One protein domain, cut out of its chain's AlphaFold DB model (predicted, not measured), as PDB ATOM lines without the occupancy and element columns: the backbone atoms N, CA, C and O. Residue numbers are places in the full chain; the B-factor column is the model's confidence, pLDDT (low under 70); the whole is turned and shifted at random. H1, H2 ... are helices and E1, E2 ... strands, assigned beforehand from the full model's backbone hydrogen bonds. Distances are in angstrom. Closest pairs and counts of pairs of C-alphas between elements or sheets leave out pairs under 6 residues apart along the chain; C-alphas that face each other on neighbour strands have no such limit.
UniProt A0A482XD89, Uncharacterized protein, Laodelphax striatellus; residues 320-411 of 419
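Overview. This is residues 320 to 411 of the 419 residues of an uncharacterized protein of Laodelphax striatellus (UniProt A0A482XD89). The model is a loose, elongated chain of parts: a pair of touching helices, H1 and H2, at one end, a short two-strand ribbon of E1 and E3 nearer the middle, and a wide loop holding E2 at the other end. H3 runs beside the ribbon with few close approaches, and residues 349 to 364, a long stretch with no named element, lie between the helix pair and the ribbon. The printed part has 92 residues, with three named helices and three named strands in the order H1, H2, E1, E2, E3, H3; the two-strand sheet, in the order E1 - E3, is antiparallel, and E2 pairs with no named strand. The class is mixed, with helices holding 31 and strands 15 of the 46 residues in named elements. The whole is loose, with a radius of gyration of the C-alphas of 16.6 A, and the C-alphas span 50 by 32 by 19 A.

Along the chain. H1, residues 320 to 329, begins with C-alpha 320 at (261.032, 198.718, 206.083) and measures 14.3 A from first to last C-alpha. H2, residues 341 to 348, measures 10.4 A, and its C-alpha 348 is at (262.470, 194.235, 193.957). E1 is residues 365 to 369, 13.1 A long. E2 is residues 376 to 380, 10.0 A long. E3, residues 390 to 394, is 13.0 A long and begins with C-alpha 390 at (281.030, 202.172, 184.902). H3, residues 398 to 410, is the longest helix at 18.0 A, and its C-alpha 410 is at (295.890, 200.402, 196.715).

Arrangement. H1 and H2 touch, with 8 pairs of C-alphas within 8 A; their closest C-alphas, those of Ala 324 and Leu 347, are 6.0 A apart. They run the same way at a steep tilt of 51 degrees. H1 is apart from E1, E2, E3 and H3, and H2 is apart from E2, E3 and H3. After H2, residues 351 to 352 and residues 358 to 359 form a short antiparallel pairing outside the named strands. E1 and E3 are antiparallel neighbours, with 150 degrees between their N-to-C directions. The C-alphas of Val 367 and Gly 392 face each other at 4.5 A. Across this pair, N 366 and O 393 are within hydrogen-bond range at 2.8 A, and N 368 and O 391 at 2.9 A. E2 is apart from E1, E3 and H3. The closest C-alphas of E1 and H3, those of Leu 366 and Ala 401, are 7.8 A apart. H3 has 6 pairs of C-alphas within 10 A with E1 and 4 with E3, made by its residues 400 to 408; it touches no helix. In H1 and H3 every O i to N i+4 pair is within hydrogen-bond range, while in H2 it is 3 of 4.

Size, cuts and confidence. The two C-alphas farthest apart, those of Ala 337 and Pro 384, are 50.3 A from each other, and those of Lys 320 and Asn 411 are 36.9 A apart. The printed part runs from residue 320 to 411 with no cut. The links H1 to H2, 11 residues, and H2 to E1, 16 residues, are long; E1 to E2 and E2 to E3 are short; E3 to H3, 3 residues, is tight. The mean pLDDT of the printed part is 71.5, and 39 residues are under 70, among them residues 345 to 352, 354 to 365, 383 to 388 and 403 to 411. E2 has a mean pLDDT of 91 and H3 of 66.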
ATOM      1  N   LYS A 320     261.253 199.327 207.406       72.62
ATOM      2  CA  LYS A 320     261.032 198.718 206.083       72.62
ATOM      3  C   LYS A 320     262.304 198.065 205.533       72.62
ATOM      4  O   LYS A 320     262.238 196.990 204.944       72.62
ATOM      5  N   GLN A 321     263.461 198.697 205.748       69.00
ATOM      6  CA  GLN A 321     264.760 198.158 205.346       69.00
ATOM      7  C   GLN A 321     265.132 196.910 206.149       69.00
ATOM      8  O   GLN A 321     265.595 195.929 205.570       69.00
ATOM      9  N   LEU A 322     264.881 196.919 207.459       73.88
ATOM     10  CA  LEU A 322     265.111 195.758 208.321       73.88
ATOM     11  C   LEU A 322     264.218 194.576 207.928       73.88
ATOM     12  O   LEU A 322     264.717 193.466 207.765       73.88
ATOM     13  N   ALA A 323     262.926 194.817 207.687       78.44
ATOM     14  CA  ALA A 323     261.997 193.778 207.248       78.44
ATOM     15  C   ALA A 323     262.436 193.131 205.922       78.44
ATOM     16  O   ALA A 323     262.435 191.907 205.796       78.44
ATOM     17  N   ALA A 324     262.873 193.935 204.946       74.62
ATOM     18  CA  ALA A 324     263.356 193.419 203.668       74.62
ATOM     19  C   ALA A 324     264.660 192.621 203.827       74.62
ATOM     20  O   ALA A 324     264.825 191.577 203.197       74.62
ATOM     21  N   ALA A 325     265.565 193.075 204.698       71.06
ATOM     22  CA  ALA A 325     266.792 192.348 204.999       71.06
ATOM     23  C   ALA A 325     266.504 190.956 205.583       71.06
ATOM     24  O   ALA A 325     267.123 189.993 205.143       71.06
ATOM     25  N   VAL A 326     265.530 190.824 206.493       78.69
ATOM     26  CA  VAL A 326     265.133 189.526 207.074       78.69
ATOM     27  C   VAL A 326     264.588 188.573 206.011       78.69
ATOM     28  O   VAL A 326     264.991 187.412 205.968       78.69
ATOM     29  N   VAL A 327     263.709 189.055 205.129       79.88
ATOM     30  CA  VAL A 327     263.141 188.241 204.038       79.88
ATOM     31  C   VAL A 327     264.245 187.673 203.144       79.88
ATOM     32  O   VAL A 327     264.205 186.498 202.780       79.88
ATOM     33  N   LEU A 328     265.249 188.491 202.821       73.56
ATOM     34  CA  LEU A 328     266.360 188.107 201.951       73.56
ATOM     35  C   LEU A 328     267.382 187.204 202.651       73.56
ATOM     36  O   LEU A 328     267.810 186.218 202.056       73.56
ATOM     37  N   ASP A 329     267.725 187.494 203.908       71.69
ATOM     38  CA  ASP A 329     268.627 186.680 204.735       71.69
ATOM     39  C   ASP A 329     268.083 185.256 204.922       71.69
ATOM     40  O   ASP A 329     268.791 184.266 204.740       71.69
ATOM     41  N   LYS A 330     266.775 185.145 205.178       80.19
ATOM     42  CA  LYS A 330     266.074 183.866 205.344       80.19
ATOM     43  C   LYS A 330     265.644 183.218 204.024       80.19
ATOM     44  O   LYS A 330     265.018 182.163 204.061       80.19
ATOM     45  N   LYS A 331     265.971 183.823 202.872       74.12
ATOM     46  CA  LYS A 331     265.580 183.367 201.522       74.12
ATOM     47  C   LYS A 331     264.088 183.026 201.413       74.12
ATOM     48  O   LYS A 331     263.712 182.060 200.749       74.12
ATOM     49  N   LEU A 332     263.235 183.798 202.085       80.19
ATOM     50  CA  LEU A 332     261.802 183.529 202.101       80.19
ATOM     51  C   LEU A 332     261.223 183.787 200.710       80.19
ATOM     52  O   LEU A 332     261.506 184.812 200.087       80.19
ATOM     53  N   ALA A 333     260.384 182.869 200.236       75.44
ATOM     54  CA  ALA A 333     259.563 183.133 199.067       75.44
ATOM     55  C   ALA A 333     258.598 184.280 199.396       75.44
ATOM     56  O   ALA A 333     257.938 184.259 200.434       75.44
ATOM     57  N   TYR A 334     258.516 185.278 198.519       78.88
ATOM     58  CA  TYR A 334     257.603 186.402 198.681       78.88
ATOM     59  C   TYR A 334     256.806 186.654 197.406       78.88
ATOM     60  O   TYR A 334     257.273 186.437 196.289       78.88
ATOM     61  N   SER A 335     255.577 187.118 197.591       71.62
ATOM     62  CA  SER A 335     254.624 187.451 196.539       71.62
ATOM     63  C   SER A 335     253.690 188.559 197.029       71.62
ATOM     64  O   SER A 335     253.544 188.728 198.242       71.62
ATOM     65  N   PRO A 336     252.992 189.273 196.127       68.75
ATOM     66  CA  PRO A 336     251.948 190.234 196.503       68.75
ATOM     67  C   PRO A 336     250.855 189.676 197.424       68.75
ATOM     68  O   PRO A 336     250.151 190.455 198.054       68.75
ATOM     69  N   ALA A 337     250.722 188.348 197.517       72.31
ATOM     70  CA  ALA A 337     249.790 187.677 198.419       72.31
ATOM     71  C   ALA A 337     250.337 187.468 199.847       72.31
ATOM     72  O   ALA A 337     249.553 187.244 200.761       72.31
ATOM     73  N   THR A 338     251.660 187.508 200.045       81.81
ATOM     74  CA  THR A 338     252.317 187.161 201.323       81.81
ATOM     75  C   THR A 338     252.917 188.360 202.047       81.81
ATOM     76  O   THR A 338     252.940 188.370 203.274       81.81
ATOM     77  N   LEU A 339     253.388 189.379 201.322       82.94
ATOM     78  CA  LEU A 339     253.994 190.577 201.909       82.94
ATOM     79  C   LEU A 339     253.288 191.862 201.447       82.94
ATOM     80  O   LEU A 339     252.755 191.912 200.337       82.94
ATOM     81  N   PRO A 340     253.322 192.943 202.249       79.56
ATOM     82  CA  PRO A 340     252.783 194.234 201.836       79.56
ATOM     83  C   PRO A 340     253.445 194.747 200.542       79.56
ATOM     84  O   PRO A 340     254.674 194.672 200.423       79.56
ATOM     85  N   PRO A 341     252.698 195.368 199.606       69.69
ATOM     86  CA  PRO A 341     253.251 195.910 198.356       69.69
ATOM     87  C   PRO A 341     254.412 196.893 198.571       69.69
ATOM     88  O   PRO A 341     255.373 196.938 197.803       69.69
ATOM     89  N   THR A 342     254.363 197.653 199.667       68.56
ATOM     90  CA  THR A 342     255.405 198.598 200.088       68.56
ATOM     91  C   THR A 342     256.727 197.915 200.439       68.56
ATOM     92  O   THR A 342     257.779 198.525 200.298       68.56
ATOM     93  N   LEU A 343     256.679 196.668 200.918       74.44
ATOM     94  CA  LEU A 343     257.857 195.859 201.228       74.44
ATOM     95  C   LEU A 343     258.348 195.109 199.986       74.44
ATOM     96  O   LEU A 343     259.547 195.017 199.760       74.44
ATOM     97  N   ILE A 344     257.426 194.634 199.148       71.62
ATOM     98  CA  ILE A 344     257.738 193.934 197.895       71.62
ATOM     99  C   ILE A 344     258.447 194.846 196.904       71.62
ATOM    100  O   ILE A 344     259.520 194.495 196.431       71.62
ATOM    101  N   SER A 345     257.912 196.046 196.666       64.06
ATOM    102  CA  SER A 345     258.587 197.058 195.841       64.06
ATOM    103  C   SER A 345     260.012 197.331 196.334       64.06
ATOM    104  O   SER A 345     260.924 197.547 195.544       64.06
ATOM    105  N   TYR A 346     260.234 197.233 197.643       64.12
ATOM    106  CA  TYR A 346     261.535 197.364 198.284       64.12
ATOM    107  C   TYR A 346     262.459 196.149 198.052       64.12
ATOM    108  O   TYR A 346     263.649 196.314 197.778       64.12
ATOM    109  N   LEU A 347     261.900 194.935 198.100       67.19
ATOM    110  CA  LEU A 347     262.552 193.661 197.764       67.19
ATOM    111  C   LEU A 347     262.823 193.490 196.260       67.19
ATOM    112  O   LEU A 347     263.681 192.705 195.875       67.19
ATOM    113  N   ASP A 348     262.154 194.233 195.390       63.25
ATOM    114  CA  ASP A 348     262.470 194.235 193.957       63.25
ATOM    115  C   ASP A 348     263.562 195.265 193.611       63.25
ATOM    116  O   ASP A 348     264.265 195.129 192.608       63.25
ATOM    117  N   CYS A 349     263.736 196.288 194.459       59.03
ATOM    118  CA  CYS A 349     264.674 197.398 194.264       59.03
ATOM    119  C   CYS A 349     266.077 197.183 194.861       59.03
ATOM    120  O   CYS A 349     266.940 198.036 194.634       59.03
ATOM    121  N   PHE A 350     266.326 196.132 195.656       64.88
ATOM    122  CA  PHE A 350     267.601 196.026 196.383       64.88
ATOM    123  C   PHE A 350     268.788 195.796 195.441       64.88
ATOM    124  O   PHE A 350     268.797 194.869 194.622       64.88
ATOM    125  N   GLY A 351     269.820 196.626 195.591       63.91
ATOM    126  CA  GLY A 351     271.148 196.301 195.087       63.91
ATOM    127  C   GLY A 351     271.793 195.229 195.958       63.91
ATOM    128  O   GLY A 351     271.274 194.862 197.008       63.91
ATOM    129  N   VAL A 352     272.928 194.694 195.526       66.81
ATOM    130  CA  VAL A 352     273.685 193.719 196.319       66.81
ATOM    131  C   VAL A 352     275.024 194.348 196.680       66.81
ATOM    132  O   VAL A 352     275.742 194.825 195.797       66.81
ATOM    133  N   CYS A 353     275.336 194.360 197.977       71.50
ATOM    134  CA  CYS A 353     276.625 194.785 198.509       71.50
ATOM    135  C   CYS A 353     277.724 193.823 198.057       71.50
ATOM    136  O   CYS A 353     277.466 192.647 197.807       71.50
ATOM    137  N   LYS A 354     278.983 194.275 198.072       68.19
ATOM    138  CA  LYS A 354     280.149 193.394 197.886       68.19
ATOM    139  C   LYS A 354     280.125 192.172 198.817       68.19
ATOM    140  O   LYS A 354     280.508 191.091 198.395       68.19
ATOM    141  N   CYS A 355     279.647 192.321 200.054       67.62
ATOM    142  CA  CYS A 355     279.541 191.214 201.011       67.62
ATOM    143  C   CYS A 355     278.338 190.280 200.775       67.62
ATOM    144  O   CYS A 355     278.072 189.421 201.607       67.62
ATOM    145  N   GLY A 356     277.570 190.465 199.696       64.81
ATOM    146  CA  GLY A 356     276.384 189.662 199.388       64.81
ATOM    147  C   GLY A 356     275.106 190.114 200.101       64.81
ATOM    148  O   GLY A 356     274.017 189.713 199.692       64.81
ATOM    149  N   TYR A 357     275.200 190.996 201.102       67.19
ATOM    150  CA  TYR A 357     274.016 191.549 201.761       67.19
ATOM    151  C   TYR A 357     273.232 192.491 200.836       67.19
ATOM    152  O   TYR A 357     273.830 193.283 200.102       67.19
ATOM    153  N   PRO A 358     271.894 192.467 200.896       64.69
ATOM    154  CA  PRO A 358     271.060 193.381 200.134       64.69
ATOM    155  C   PRO A 358     271.234 194.829 200.601       64.69
ATOM    156  O   PRO A 358     271.199 195.131 201.794       64.69
ATOM    157  N   THR A 359     271.409 195.736 199.646       66.94
ATOM    158  CA  THR A 359     271.535 197.175 199.872       66.94
ATOM    159  C   THR A 359     270.255 197.866 199.465       66.94
ATOM    160  O   THR A 359     269.794 197.797 198.327       66.94
ATOM    161  N   LEU A 360     269.676 198.541 200.445       58.81
ATOM    162  CA  LEU A 360     268.376 199.184 200.331       58.81
ATOM    163  C   LEU A 360     268.478 200.708 200.446       58.81
ATOM    164  O   LEU A 360     267.465 201.401 200.533       58.81
ATOM    165  N   THR A 361     269.697 201.234 200.521       55.78
ATOM    166  CA  THR A 361     269.985 202.661 200.563       55.78
ATOM    167  C   THR A 361     270.467 203.126 199.189       55.78
ATOM    168  O   THR A 361     271.212 202.439 198.492       55.78
ATOM    169  N   LYS A 362     270.024 204.321 198.776       54.94
ATOM    170  CA  LYS A 362     270.482 204.984 197.538       54.94
ATOM    171  C   LYS A 362     271.919 205.524 197.655       54.94
ATOM    172  O   LYS A 362     272.488 205.944 196.653       54.94
ATOM    173  N   SER A 363     272.476 205.495 198.863       57.06
ATOM    174  CA  SER A 363     273.826 205.894 199.259       57.06
ATOM    175  C   SER A 363     274.295 204.965 200.391       57.06
ATOM    176  O   SER A 363     273.474 204.569 201.217       57.06
ATOM    177  N   PRO A 364     275.571 204.573 200.457       54.94
ATOM    178  CA  PRO A 364     276.674 205.046 199.638       54.94
ATOM    179  C   PRO A 364     276.868 204.228 198.362       54.94
ATOM    180  O   PRO A 364     276.694 203.009 198.345       54.94
ATOM    181  N   LEU A 365     277.225 204.946 197.297       67.12
ATOM    182  CA  LEU A 365     277.450 204.436 195.953       67.12
ATOM    183  C   LEU A 365     278.908 204.717 195.567       67.12
ATOM    184  O   LEU A 365     279.296 205.877 195.477       67.12
ATOM    185  N   LEU A 366     279.697 203.676 195.317       75.25
ATOM    186  CA  LEU A 366     281.013 203.797 194.687       75.25
ATOM    187  C   LEU A 366     280.874 203.439 193.212       75.25
ATOM    188  O   LEU A 366     280.487 202.320 192.881       75.25
ATOM    189  N   VAL A 367     281.185 204.380 192.327       75.12
ATOM    190  CA  VAL A 367     281.212 204.126 190.885       75.12
ATOM    191  C   VAL A 367     282.616 203.667 190.512       75.12
ATOM    192  O   VAL A 367     283.576 204.397 190.736       75.12
ATOM    193  N   VAL A 368     282.730 202.458 189.971       77.50
ATOM    194  CA  VAL A 368     284.000 201.861 189.535       77.50
ATOM    195  C   VAL A 368     283.974 201.591 188.038       77.50
ATOM    196  O   VAL A 368     282.903 201.427 187.450       77.50
ATOM    197  N   GLU A 369     285.147 201.513 187.416       80.56
ATOM    198  CA  GLU A 369     285.253 201.043 186.034       80.56
ATOM    199  C   GLU A 369     284.706 199.613 185.910       80.56
ATOM    200  O   GLU A 369     284.988 198.743 186.742       80.56
ATOM    201  N   PHE A 370     283.918 199.362 184.862       81.50
ATOM    202  CA  PHE A 370     283.368 198.047 184.580       81.50
ATOM    203  C   PHE A 370     283.761 197.557 183.190       81.50
ATOM    204  O   PHE A 370     283.527 198.185 182.161       81.50
ATOM    205  N   ARG A 371     284.342 196.359 183.164       81.38
ATOM    206  CA  ARG A 371     284.722 195.671 181.933       81.38
ATOM    207  C   ARG A 371     283.516 194.935 181.353       81.38
ATOM    208  O   ARG A 371     283.362 193.734 181.572       81.38
ATOM    209  N   SER A 372     282.676 195.645 180.596       81.06
ATOM    210  CA  SER A 372     281.449 195.087 179.996       81.06
ATOM    211  C   SER A 372     281.682 193.843 179.124       81.06
ATOM    212  O   SER A 372     280.796 193.000 179.043       81.06
ATOM    213  N   HIS A 373     282.868 193.665 178.527       81.75
ATOM    214  CA  HIS A 373     283.209 192.455 177.759       81.75
ATOM    215  C   HIS A 373     283.158 191.159 178.584       81.75
ATOM    216  O   HIS A 373     283.100 190.074 178.022       81.75
ATOM    217  N   ARG A 374     283.173 191.237 179.923       84.38
ATOM    218  CA  ARG A 374     283.050 190.048 180.782       84.38
ATOM    219  C   ARG A 374     281.657 189.433 180.771       84.38
ATOM    220  O   ARG A 374     281.525 188.260 181.086       84.38
ATOM    221  N   ILE A 375     280.638 190.227 180.452       87.75
ATOM    222  CA  ILE A 375     279.238 189.791 180.466       87.75
ATOM    223  C   ILE A 375     278.655 189.681 179.061       87.75
ATOM    224  O   ILE A 375     277.487 189.325 178.930       87.75
ATOM    225  N   THR A 376     279.416 190.016 178.010       90.38
ATOM    226  CA  THR A 376     278.931 189.901 176.635       90.38
ATOM    227  C   THR A 376     279.986 189.490 175.618       90.38
ATOM    228  O   THR A 376     281.130 189.926 175.700       90.38
ATOM    229  N   SER A 377     279.576 188.714 174.609       89.00
ATOM    230  CA  SER A 377     280.413 188.391 173.444       89.00
ATOM    231  C   SER A 377     280.498 189.511 172.403       89.00
ATOM    232  O   SER A 377     281.468 189.568 171.658       89.00
ATOM    233  N   SER A 378     279.503 190.403 172.329       91.94
ATOM    234  CA  SER A 378     279.457 191.499 171.351       91.94
ATOM    235  C   SER A 378     279.049 192.797 172.040       91.94
ATOM    236  O   SER A 378     277.866 193.021 172.294       91.94
ATOM    237  N   LEU A 379     280.018 193.675 172.289       90.94
ATOM    238  CA  LEU A 379     279.795 194.989 172.891       90.94
ATOM    239  C   LEU A 379     279.780 196.087 171.820       90.94
ATOM    240  O   LEU A 379     280.700 196.161 171.011       90.94
ATOM    241  N   ILE A 380     278.769 196.955 171.849       90.50
ATOM    242  CA  ILE A 380     278.732 198.203 171.072       90.50
ATOM    243  C   ILE A 380     278.852 199.379 172.050       90.50
ATOM    244  O   ILE A 380     278.055 199.497 172.983       90.50
ATOM    245  N   CYS A 381     279.862 200.226 171.854       88.31
ATOM    246  CA  CYS A 381     280.142 201.428 172.646       88.31
ATOM    247  C   CYS A 381     280.892 202.477 171.796       88.31
ATOM    248  O   CYS A 381     281.391 202.150 170.723       88.31
ATOM    249  N   ASP A 382     280.989 203.723 172.273       82.00
ATOM    250  CA  ASP A 382     281.471 204.881 171.487       82.00
ATOM    251  C   ASP A 382     283.017 205.048 171.405       82.00
ATOM    252  O   ASP A 382     283.500 206.116 171.047       82.00
ATOM    253  N   ALA A 383     283.827 204.058 171.798       65.88
ATOM    254  CA  ALA A 383     285.211 204.274 172.274       65.88
ATOM    255  C   ALA A 383     286.250 204.798 171.248       65.88
ATOM    256  O   ALA A 383     286.182 204.473 170.060       65.88
ATOM    257  N   PRO A 384     287.317 205.475 171.749       50.09
ATOM    258  CA  PRO A 384     288.656 204.883 171.549       50.09
ATOM    259  C   PRO A 384     289.604 204.736 172.772       50.09
ATOM    260  O   PRO A 384     290.543 203.954 172.662       50.09
ATOM    261  N   LEU A 385     289.439 205.399 173.930       42.47
ATOM    262  CA  LEU A 385     290.441 205.354 175.028       42.47
ATOM    263  C   LEU A 385     289.817 205.435 176.438       42.47
ATOM    264  O   LEU A 385     289.442 206.515 176.878       42.47
ATOM    265  N   GLY A 386     289.799 204.313 177.173       53.47
ATOM    266  CA  GLY A 386     289.625 204.273 178.637       53.47
ATOM    267  C   GLY A 386     288.189 204.417 179.167       53.47
ATOM    268  O   GLY A 386     287.507 205.397 178.898       53.47
ATOM    269  N   ILE A 387     287.771 203.434 179.979       55.66
ATOM    270  CA  ILE A 387     286.447 203.262 180.607       55.66
ATOM    271  C   ILE A 387     285.312 203.099 179.581       55.66
ATOM    272  O   ILE A 387     284.622 204.037 179.199       55.66
ATOM    273  N   THR A 388     285.061 201.849 179.171       67.50
ATOM    274  CA  THR A 388     283.929 201.503 178.285       67.50
ATOM    275  C   THR A 388     282.567 201.678 178.956       67.50
ATOM    276  O   THR A 388     281.563 201.872 178.278       67.50
ATOM    277  N   SER A 389     282.518 201.542 180.282       79.31
ATOM    278  CA  SER A 389     281.329 201.703 181.118       79.31
ATOM    279  C   SER A 389     281.741 201.756 182.591       79.31
ATOM    280  O   SER A 389     282.851 201.361 182.964       79.31
ATOM    281  N   THR A 390     280.837 202.212 183.451       84.81
ATOM    282  CA  THR A 390     281.030 202.172 184.902       84.81
ATOM    283  C   THR A 390     279.913 201.415 185.596       84.81
ATOM    284  O   THR A 390     278.806 201.272 185.073       84.81
ATOM    285  N   MET A 391     280.209 200.903 186.785       84.31
ATOM    286  CA  MET A 391     279.283 200.159 187.627       84.31
ATOM    287  C   MET A 391     279.147 200.841 188.982       84.31
ATOM    288  O   MET A 391     280.135 201.162 189.638       84.31
ATOM    289  N   GLY A 392     277.905 201.029 189.411       80.00
ATOM    290  CA  GLY A 392     277.572 201.549 190.726       80.00
ATOM    291  C   GLY A 392     277.520 200.430 191.761       80.00
ATOM    292  O   GLY A 392     276.604 199.603 191.747       80.00
ATOM    293  N   LEU A 393     278.484 200.414 192.677       77.69
ATOM    294  CA  LEU A 393     278.527 199.530 193.835       77.69
ATOM    295  C   LEU A 393     277.819 200.191 195.010       77.69
ATOM    296  O   LEU A 393     278.189 201.283 195.430       77.69
ATOM    297  N   GLN A 394     276.810 199.523 195.553       76.19
ATOM    298  CA  GLN A 394     276.144 199.952 196.778       76.19
ATOM    299  C   GLN A 394     276.729 199.203 197.976       76.19
ATOM    300  O   GLN A 394     277.126 198.044 197.841       76.19
ATOM    301  N   PHE A 395     276.744 199.830 199.154       74.38
ATOM    302  CA  PHE A 395     277.245 199.194 200.377       74.38
ATOM    303  C   PHE A 395     276.218 199.184 201.497       74.38
ATOM    304  O   PHE A 395     275.473 200.138 201.692       74.38
ATOM    305  N   CYS A 396     276.201 198.094 202.263       70.75
ATOM    306  CA  CYS A 396     275.274 197.925 203.379       70.75
ATOM    307  C   CYS A 396     275.749 198.607 204.672       70.75
ATOM    308  O   CYS A 396     274.926 198.887 205.536       70.75
ATOM    309  N   ARG A 397     277.065 198.807 204.842       71.75
ATOM    310  CA  ARG A 397     277.710 199.352 206.054       71.75
ATOM    311  C   ARG A 397     279.037 200.028 205.699       71.75
ATOM    312  O   ARG A 397     279.628 199.690 204.671       71.75
ATOM    313  N   PHE A 398     279.530 200.896 206.587       71.38
ATOM    314  CA  PHE A 398     280.794 201.624 206.418       71.38
ATOM    315  C   PHE A 398     281.981 200.694 206.148       71.38
ATOM    316  O   PHE A 398     282.661 200.871 205.147       71.38
ATOM    317  N   ALA A 399     282.150 199.624 206.932       71.12
ATOM    318  CA  ALA A 399     283.242 198.661 206.745       71.12
ATOM    319  C   ALA A 399     283.290 198.030 205.336       71.12
ATOM    320  O   ALA A 399     284.362 197.707 204.828       71.12
ATOM    321  N   CYS A 400     282.141 197.852 204.673       73.62
ATOM    322  CA  CYS A 400     282.102 197.335 203.302       73.62
ATOM    323  C   CYS A 400     282.544 198.387 202.278       73.62
ATOM    324  O   CYS A 400     283.172 198.036 201.279       73.62
ATOM    325  N   ALA A 401     282.195 199.652 202.521       72.81
ATOM    326  CA  ALA A 401     282.567 200.773 201.670       72.81
ATOM    327  C   ALA A 401     284.056 201.123 201.829       72.81
ATOM    328  O   ALA A 401     284.754 201.279 200.831       72.81
ATOM    329  N   ASP A 402     284.552 201.146 203.066       71.44
ATOM    330  CA  ASP A 402     285.941 201.459 203.405       71.44
ATOM    331  C   ASP A 402     286.916 200.412 202.844       71.44
ATOM    332  O   ASP A 402     287.852 200.744 202.121       71.44
ATOM    333  N   ASN A 403     286.603 199.120 203.003       69.44
ATOM    334  CA  ASN A 403     287.360 198.041 202.356       69.44
ATOM    335  C   ASN A 403     287.372 198.152 200.821       69.44
ATOM    336  O   ASN A 403     288.356 197.792 200.173       69.44
ATOM    337  N   ALA A 404     286.274 198.598 200.203       68.88
ATOM    338  CA  ALA A 404     286.215 198.770 198.752       68.88
ATOM    339  C   ALA A 404     287.048 199.973 198.283       68.88
ATOM    340  O   ALA A 404     287.746 199.860 197.273       68.88
ATOM    341  N   LEU A 405     287.022 201.081 199.031       67.44
ATOM    342  CA  LEU A 405     287.877 202.245 198.797       67.44
ATOM    343  C   LEU A 405     289.358 201.904 198.975       67.44
ATOM    344  O   LEU A 405     290.155 202.270 198.117       67.44
ATOM    345  N   PHE A 406     289.725 201.175 200.033       61.47
ATOM    346  CA  PHE A 406     291.104 200.756 200.286       61.47
ATOM    347  C   PHE A 406     291.653 199.904 199.137       61.47
ATOM    348  O   PHE A 406     292.718 200.202 198.598       61.47
ATOM    349  N   VAL A 407     290.898 198.894 198.687       62.03
ATOM    350  CA  VAL A 407     291.297 198.045 197.549       62.03
ATOM    351  C   VAL A 407     291.455 198.866 196.265       62.03
ATOM    352  O   VAL A 407     292.407 198.649 195.517       62.03
ATOM    353  N   HIS A 408     290.567 199.832 196.017       62.25
ATOM    354  CA  HIS A 408     290.656 200.692 194.836       62.25
ATOM    355  C   HIS A 408     291.831 201.683 194.908       62.25
ATOM    356  O   HIS A 408     292.491 201.914 193.896       62.25
ATOM    357  N   LYS A 409     292.110 202.268 196.082       59.91
ATOM    358  CA  LYS A 409     293.244 203.186 196.301       59.91
ATOM    359  C   LYS A 409     294.592 202.453 196.221       59.91
ATOM    360  O   LYS A 409     295.548 203.014 195.702       59.91
ATOM    361  N   SER A 410     294.653 201.198 196.669       51.69
ATOM    362  CA  SER A 410     295.890 200.402 196.715       51.69
ATOM    363  C   SER A 410     296.275 199.768 195.375       51.69
ATOM    364  O   SER A 410     297.440 199.438 195.172       51.69
ATOM    365  N   ASN A 411     295.317 199.535 194.468       48.38
ATOM    366  CA  ASN A 411     295.594 198.869 193.192       48.38
ATOM    367  C   ASN A 411     294.618 199.305 192.072       48.38
ATOM    368  O   ASN A 411     293.732 198.539 191.680       48.38
TER     369      ASN A 411